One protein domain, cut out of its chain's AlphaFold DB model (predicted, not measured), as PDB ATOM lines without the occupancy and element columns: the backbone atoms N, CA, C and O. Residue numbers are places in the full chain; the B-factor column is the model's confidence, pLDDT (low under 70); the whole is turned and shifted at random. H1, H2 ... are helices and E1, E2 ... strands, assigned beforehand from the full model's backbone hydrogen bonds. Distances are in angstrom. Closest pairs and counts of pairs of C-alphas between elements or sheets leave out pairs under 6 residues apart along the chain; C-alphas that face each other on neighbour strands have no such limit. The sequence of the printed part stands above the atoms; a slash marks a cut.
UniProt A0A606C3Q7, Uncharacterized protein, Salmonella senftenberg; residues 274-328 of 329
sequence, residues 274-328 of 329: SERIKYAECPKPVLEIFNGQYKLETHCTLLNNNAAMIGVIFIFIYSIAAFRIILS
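Overview. This is residues 274 to 328 of the 329 residues of an uncharacterized protein of Salmonella senftenberg (UniProt A0A606C3Q7). This is a long, thin, open rod: a small two-stranded hairpin, E1 and E2, makes one end, the short helix H1 follows it, and the long helix H2 meets H1 at a corner and sticks out to the other end. The unnamed stretch before E1 begins in a free tail, residues 274 to 280, which sticks out away from the rest. The printed part has 55 residues, with E1, E2, H1 and H2 in that order along the chain, a sheet of order E1 - E2, antiparallel, and a mixed class. It is extended, with a radius of gyration of the C-alphas of 17.9 A and spans of 60 by 24 by 19 A.

Along the chain. Begin at C-alpha 274, at (-15.660, 36.932, -14.101); residues 274 to 285 hold no named element. Find C-alpha 286 at (0.357, 21.033, -32.216), where E1 begins and runs to residue 289. E2 takes residues 292 to 295. H1 spans residues 298 to 305, 10.7 A long. H2 runs from residue 307 to C-alpha 326 at (-16.329, 63.512, -22.664), 28.5 A long.

Arrangement. Look first at the hairpin of E1 and E2, antiparallel at 154 degrees. C-alphas 286 and 295 face each other at 4.4 A, and N 287 and O 294 are within hydrogen-bond range at 2.9 A. H1 and H2 meet only through their link. E1 is apart from H1, and H2 is apart from both strands. In H1 and H2 every O i to N i+4 pair is within hydrogen-bond range.

Size, cuts and confidence. The C-alphas of Asn 291 and Leu 327, the two farthest apart, are 59.9 A apart. The printed part has no cut, and the links E1 to E2, E2 to H1 and H1 to H2 are tight. Mean pLDDT of the printed part is 70.1; 19 residues are under 70, among them 274 to 283 and 307 to 309.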
ATOM      1  N   SER A 274     -16.845  37.722 -14.464       40.66
ATOM      2  CA  SER A 274     -15.660  36.932 -14.101       40.66
ATOM      3  C   SER A 274     -15.918  35.432 -14.247       40.66
ATOM      4  O   SER A 274     -14.979  34.687 -14.510       40.66
ATOM      5  N   GLU A 275     -17.181  34.990 -14.248       39.16
ATOM      6  CA  GLU A 275     -17.562  33.674 -14.783       39.16
ATOM      7  C   GLU A 275     -17.570  33.605 -16.324       39.16
ATOM      8  O   GLU A 275     -17.410  32.511 -16.876       39.16
ATOM      9  N   ARG A 276     -17.711  34.732 -17.046       39.62
ATOM     10  CA  ARG A 276     -17.518  34.791 -18.514       39.62
ATOM     11  C   ARG A 276     -16.058  34.953 -18.928       39.62
ATOM     12  O   ARG A 276     -15.686  34.439 -19.980       39.62
ATOM     13  N   ILE A 277     -15.211  35.557 -18.098       43.34
ATOM     14  CA  ILE A 277     -13.750  35.486 -18.216       43.34
ATOM     15  C   ILE A 277     -13.285  34.192 -17.534       43.34
ATOM     16  O   ILE A 277     -12.431  34.179 -16.651       43.34
ATOM     17  N   LYS A 278     -13.826  33.049 -17.975       42.06
ATOM     18  CA  LYS A 278     -13.090  31.793 -17.836       42.06
ATOM     19  C   LYS A 278     -11.811  31.981 -18.631       42.06
ATOM     20  O   LYS A 278     -11.881  32.088 -19.850       42.06
ATOM     21  N   TYR A 279     -10.700  32.108 -17.906       47.19
ATOM     22  CA  TYR A 279      -9.315  31.979 -18.352       47.19
ATOM     23  C   TYR A 279      -9.193  31.878 -19.875       47.19
ATOM     24  O   TYR A 279      -9.357  30.796 -20.438       47.19
ATOM     25  N   ALA A 280      -8.926  33.002 -20.546       50.41
ATOM     26  CA  ALA A 280      -8.503  32.970 -21.938       50.41
ATOM     27  C   ALA A 280      -7.137  32.268 -21.984       50.41
ATOM     28  O   ALA A 280      -6.084  32.896 -21.886       50.41
ATOM     29  N   GLU A 281      -7.152  30.938 -22.025       62.03
ATOM     30  CA  GLU A 281      -5.946  30.137 -22.099       62.03
ATOM     31  C   GLU A 281      -5.439  30.208 -23.537       62.03
ATOM     32  O   GLU A 281      -6.132  29.844 -24.488       62.03
ATOM     33  N   CYS A 282      -4.237  30.755 -23.702       65.19
ATOM     34  CA  CYS A 282      -3.643  30.948 -25.015       65.19
ATOM     35  C   CYS A 282      -3.546  29.597 -25.760       65.19
ATOM     36  O   CYS A 282      -2.950  28.654 -25.223       65.19
ATOM     37  N   PRO A 283      -4.133  29.473 -26.967       69.31
ATOM     38  CA  PRO A 283      -4.213  28.202 -27.675       69.31
ATOM     39  C   PRO A 283      -2.815  27.738 -28.096       69.31
ATOM     40  O   PRO A 283      -2.074  28.471 -28.738       69.31
ATOM     41  N   LYS A 284      -2.453  26.494 -27.765       77.38
ATOM     42  CA  LYS A 284      -1.147  25.893 -28.101       77.38
ATOM     43  C   LYS A 284      -1.331  24.813 -29.175       77.38
ATOM     44  O   LYS A 284      -1.366  23.632 -28.824       77.38
ATOM     45  N   PRO A 285      -1.500  25.174 -30.460       73.94
ATOM     46  CA  PRO A 285      -1.702  24.186 -31.509       73.94
ATOM     47  C   PRO A 285      -0.453  23.309 -31.675       73.94
ATOM     48  O   PRO A 285       0.683  23.793 -31.624       73.94
ATOM     49  N   VAL A 286      -0.679  22.011 -31.873       76.00
ATOM     50  CA  VAL A 286       0.357  21.033 -32.216       76.00
ATOM     51  C   VAL A 286       0.221  20.723 -33.700       76.00
ATOM     52  O   VAL A 286      -0.863  20.378 -34.164       76.00
ATOM     53  N   LEU A 287       1.308  20.883 -34.448       76.81
ATOM     54  CA  LEU A 287       1.382  20.568 -35.870       76.81
ATOM     55  C   LEU A 287       2.228  19.308 -36.046       76.81
ATOM     56  O   LEU A 287       3.364  19.253 -35.572       76.81
ATOM     57  N   GLU A 288       1.687  18.308 -36.737       77.38
ATOM     58  CA  GLU A 288       2.432  17.112 -37.133       77.38
ATOM     59  C   GLU A 288       2.896  17.272 -38.578       77.38
ATOM     60  O   GLU A 288       2.090  17.264 -39.508       77.38
ATOM     61  N   ILE A 289       4.198  17.466 -38.779       74.25
ATOM     62  CA  ILE A 289       4.777  17.639 -40.114       74.25
ATOM     63  C   ILE A 289       6.042  16.781 -40.184       74.25
ATOM     64  O   ILE A 289       6.877  16.827 -39.284       74.25
ATOM     65  N   PHE A 290       6.177  15.973 -41.242       71.00
ATOM     66  CA  PHE A 290       7.342  15.107 -41.493       71.00
ATOM     67  C   PHE A 290       7.721  14.175 -40.320       71.00
ATOM     68  O   PHE A 290       8.889  14.091 -39.948       71.00
ATOM     69  N   ASN A 291       6.748  13.465 -39.735       68.44
ATOM     70  CA  ASN A 291       6.934  12.580 -38.569       68.44
ATOM     71  C   ASN A 291       7.484  13.268 -37.296       68.44
ATOM     72  O   ASN A 291       7.909  12.583 -36.367       68.44
ATOM     73  N   GLY A 292       7.455  14.604 -37.221       60.91
ATOM     74  CA  GLY A 292       7.762  15.373 -36.015       60.91
ATOM     75  C   GLY A 292       6.522  16.078 -35.464       60.91
ATOM     76  O   GLY A 292       5.743  16.650 -36.227       60.91
ATOM     77  N   GLN A 293       6.344  16.055 -34.140       71.62
ATOM     78  CA  GLN A 293       5.330  16.858 -33.449       71.62
ATOM     79  C   GLN A 293       5.942  18.195 -33.014       71.62
ATOM     80  O   GLN A 293       6.872  18.222 -32.206       71.62
ATOM     81  N   TYR A 294       5.412  19.306 -33.525       68.19
ATOM     82  CA  TYR A 294       5.853  20.657 -33.176       68.19
ATOM     83  C   TYR A 294       4.733  21.407 -32.459       68.19
ATOM     84  O   TYR A 294       3.676  21.676 -33.029       68.19
ATOM     85  N   LYS A 295       4.966  21.760 -31.193       74.94
ATOM     86  CA  LYS A 295       4.022  22.518 -30.370       74.94
ATOM     87  C   LYS A 295       4.348  24.006 -30.434       74.94
ATOM     88  O   LYS A 295       5.423  24.436 -30.022       74.94
ATOM     89  N   LEU A 296       3.414  24.807 -30.935       70.31
ATOM     90  CA  LEU A 296       3.569  26.258 -31.023       70.31
ATOM     91  C   LEU A 296       3.180  26.898 -29.685       70.31
ATOM     92  O   LEU A 296       2.043  27.312 -29.495       70.31
ATOM     93  N   GLU A 297       4.121  26.980 -28.746       74.94
ATOM     94  CA  GLU A 297       3.886  27.551 -27.406       74.94
ATOM     95  C   GLU A 297       4.615  28.879 -27.144       74.94
ATOM     96  O   GLU A 297       4.272  29.600 -26.208       74.94
ATOM     97  N   THR A 298       5.564  29.260 -28.004       72.81
ATOM     98  CA  THR A 298       6.393  30.466 -27.834       72.81
ATOM     99  C   THR A 298       5.571  31.755 -27.826       72.81
ATOM    100  O   THR A 298       5.838  32.656 -27.033       72.81
ATOM    101  N   HIS A 299       4.543  31.835 -28.674       67.94
ATOM    102  CA  HIS A 299       3.659  32.999 -28.742       67.94
ATOM    103  C   HIS A 299       2.867  33.193 -27.436       67.94
ATOM    104  O   HIS A 299       2.709  34.321 -26.976       67.94
ATOM    105  N   CYS A 300       2.466  32.099 -26.784       70.38
ATOM    106  CA  CYS A 300       1.790  32.142 -25.492       70.38
ATOM    107  C   CYS A 300       2.717  32.577 -24.359       70.38
ATOM    108  O   CYS A 300       2.310  33.371 -23.514       70.38
ATOM    109  N   THR A 301       3.968  32.112 -24.348       73.69
ATOM    110  CA  THR A 301       4.954  32.546 -23.346       73.69
ATOM    111  C   THR A 301       5.237  34.044 -23.456       73.69
ATOM    112  O   THR A 301       5.280  34.740 -22.446       73.69
ATOM    113  N   LEU A 302       5.371  34.566 -24.679       72.19
ATOM    114  CA  LEU A 302       5.593  35.997 -24.911       72.19
ATOM    115  C   LEU A 302       4.405  36.853 -24.467       72.19
ATOM    116  O   LEU A 302       4.607  37.913 -23.873       72.19
ATOM    117  N   LEU A 303       3.182  36.391 -24.731       69.56
ATOM    118  CA  LEU A 303       1.973  37.111 -24.350       69.56
ATOM    119  C   LEU A 303       1.770  37.104 -22.829       69.56
ATOM    120  O   LEU A 303       1.451  38.140 -22.255       69.56
ATOM    121  N   ASN A 304       2.031  35.973 -22.166       72.25
ATOM    122  CA  ASN A 304       1.870  35.849 -20.718       72.25
ATOM    123  C   ASN A 304       2.926  36.654 -19.943       72.25
ATOM    124  O   ASN A 304       2.601  37.335 -18.975       72.25
ATOM    125  N   ASN A 305       4.179  36.650 -20.409       77.12
ATOM    126  CA  ASN A 305       5.259  37.407 -19.765       77.12
ATOM    127  C   ASN A 305       5.052  38.927 -19.841       77.12
ATOM    128  O   ASN A 305       5.548  39.651 -18.984       77.12
ATOM    129  N   ASN A 306       4.312  39.411 -20.843       72.12
ATOM    130  CA  ASN A 306       4.033  40.835 -21.034       72.12
ATOM    131  C   ASN A 306       2.569  41.205 -20.750       72.12
ATOM    132  O   ASN A 306       2.171  42.336 -21.020       72.12
ATOM    133  N   ALA A 307       1.766  40.290 -20.194       65.25
ATOM    134  CA  ALA A 307       0.327  40.484 -20.009       65.25
ATOM    135  C   ALA A 307       0.008  41.730 -19.167       65.25
ATOM    136  O   ALA A 307      -0.871  42.512 -19.525       65.25
ATOM    137  N   ALA A 308       0.780  41.966 -18.102       66.75
ATOM    138  CA  ALA A 308       0.643  43.163 -17.274       66.75
ATOM    139  C   ALA A 308       0.954  44.450 -18.059       66.75
ATOM    140  O   ALA A 308       0.215  45.428 -17.973       66.75
ATOM    141  N   MET A 309       2.011  44.439 -18.876       64.88
ATOM    142  CA  MET A 309       2.422  45.601 -19.669       64.88
ATOM    143  C   MET A 309       1.417  45.910 -20.787       64.88
ATOM    144  O   MET A 309       1.050  47.065 -20.990       64.88
ATOM    145  N   ILE A 310       0.918  44.877 -21.467       73.25
ATOM    146  CA  ILE A 310      -0.130  44.996 -22.486       73.25
ATOM    147  C   ILE A 310      -1.416  45.541 -21.849       73.25
ATOM    148  O   ILE A 310      -2.018  46.465 -22.393       73.25
ATOM    149  N   GLY A 311      -1.797  45.042 -20.668       71.12
ATOM    150  CA  GLY A 311      -2.962  45.531 -19.925       71.12
ATOM    151  C   GLY A 311      -2.891  47.029 -19.620       71.12
ATOM    152  O   GLY A 311      -3.842  47.757 -19.895       71.12
ATOM    153  N   VAL A 312      -1.743  47.515 -19.137       71.69
ATOM    154  CA  VAL A 312      -1.537  48.944 -18.838       71.69
ATOM    155  C   VAL A 312      -1.666  49.813 -20.092       71.69
ATOM    156  O   VAL A 312      -2.295  50.871 -20.046       71.69
ATOM    157  N   ILE A 313      -1.131  49.359 -21.229       76.81
ATOM    158  CA  ILE A 313      -1.224  50.092 -22.500       76.81
ATOM    159  C   ILE A 313      -2.683  50.226 -22.945       76.81
ATOM    160  O   ILE A 313      -3.114  51.319 -23.313       76.81
ATOM    161  N   PHE A 314      -3.463  49.145 -22.885       76.44
ATOM    162  CA  PHE A 314      -4.873  49.198 -23.271       76.44
ATOM    163  C   PHE A 314      -5.697  50.084 -22.332       76.44
ATOM    164  O   PHE A 314      -6.521  50.856 -22.816       76.44
ATOM    165  N   ILE A 315      -5.437  50.056 -21.022       82.44
ATOM    166  CA  ILE A 315      -6.091  50.962 -20.061       82.44
ATOM    167  C   ILE A 315      -5.800  52.427 -20.408       82.44
ATOM    168  O   ILE A 315      -6.715  53.249 -20.431       82.44
ATOM    169  N   PHE A 316      -4.551  52.753 -20.741       80.94
ATOM    170  CA  PHE A 316      -4.168  54.107 -21.137       80.94
ATOM    171  C   PHE A 316      -4.864  54.557 -22.432       80.94
ATOM    172  O   PHE A 316      -5.395  55.665 -22.503       80.94
ATOM    173  N   ILE A 317      -4.932  53.681 -23.439       85.44
ATOM    174  CA  ILE A 317      -5.612  53.968 -24.711       85.44
ATOM    175  C   ILE A 317      -7.113  54.200 -24.493       85.44
ATOM    176  O   ILE A 317      -7.658  55.183 -24.998       85.44
ATOM    177  N   TYR A 318      -7.780  53.339 -23.722       79.62
ATOM    178  CA  TYR A 318      -9.208  53.492 -23.439       79.62
ATOM    179  C   TYR A 318      -9.504  54.702 -22.546       79.62
ATOM    180  O   TYR A 318     -10.532  55.346 -22.735       79.62
ATOM    181  N   SER A 319      -8.592  55.076 -21.645       85.62
ATOM    182  CA  SER A 319      -8.701  56.306 -20.851       85.62
ATOM    183  C   SER A 319      -8.647  57.559 -21.733       85.62
ATOM    184  O   SER A 319      -9.508  58.430 -21.613       85.62
ATOM    185  N   ILE A 320      -7.712  57.619 -22.689       85.44
ATOM    186  CA  ILE A 320      -7.642  58.721 -23.660       85.44
ATOM    187  C   ILE A 320      -8.898  58.762 -24.536       85.44
ATOM    188  O   ILE A 320      -9.429  59.843 -24.799       85.44
ATOM    189  N   ALA A 321      -9.386  57.603 -24.984       82.75
ATOM    190  CA  ALA A 321     -10.609  57.519 -25.775       82.75
ATOM    191  C   ALA A 321     -11.831  58.021 -24.986       82.75
ATOM    192  O   ALA A 321     -12.596  58.832 -25.504       82.75
ATOM    193  N   ALA A 322     -11.982  57.613 -23.723       84.44
ATOM    194  CA  ALA A 322     -13.060  58.073 -22.849       84.44
ATOM    195  C   ALA A 322     -12.987  59.586 -22.599       84.44
ATOM    196  O   ALA A 322     -13.990  60.286 -22.720       84.44
ATOM    197  N   PHE A 323     -11.790  60.113 -22.337       82.69
ATOM    198  CA  PHE A 323     -11.574  61.544 -22.135       82.69
ATOM    199  C   PHE A 323     -11.916  62.368 -23.385       82.69
ATOM    200  O   PHE A 323     -12.550  63.417 -23.290       82.69
ATOM    201  N   ARG A 324     -11.569  61.866 -24.577       82.94
ATOM    202  CA  ARG A 324     -11.958  62.481 -25.856       82.94
ATOM    203  C   ARG A 324     -13.468  62.493 -26.072       82.94
ATOM    204  O   ARG A 324     -13.964  63.485 -26.589       82.94
ATOM    205  N   ILE A 325     -14.175  61.427 -25.692       81.19
ATOM    206  CA  ILE A 325     -15.640  61.365 -25.795       81.19
ATOM    207  C   ILE A 325     -16.275  62.421 -24.883       81.19
ATOM    208  O   ILE A 325     -17.128  63.174 -25.343       81.19
ATOM    209  N   ILE A 326     -15.811  62.534 -23.634       83.50
ATOM    210  CA  ILE A 326     -16.329  63.512 -22.664       83.50
ATOM    211  C   ILE A 326     -16.078  64.952 -23.131       83.50
ATOM    212  O   ILE A 326     -16.981  65.771 -23.057       83.50
ATOM    213  N   LEU A 327     -14.889  65.255 -23.658       71.38
ATOM    214  CA  LEU A 327     -14.559  66.590 -24.177       71.38
ATOM    215  C   LEU A 327     -15.180  66.910 -25.549       71.38
ATOM    216  O   LEU A 327     -15.001  68.018 -26.050       71.38
ATOM    217  N   SER A 328     -15.827  65.936 -26.196       59.53
ATOM    218  CA  SER A 328     -16.546  66.141 -27.462       59.53
ATOM    219  C   SER A 328     -18.047  66.400 -27.286       59.53
ATOM    220  O   SER A 328     -18.711  66.689 -28.283       59.53
TER     221      SER A 328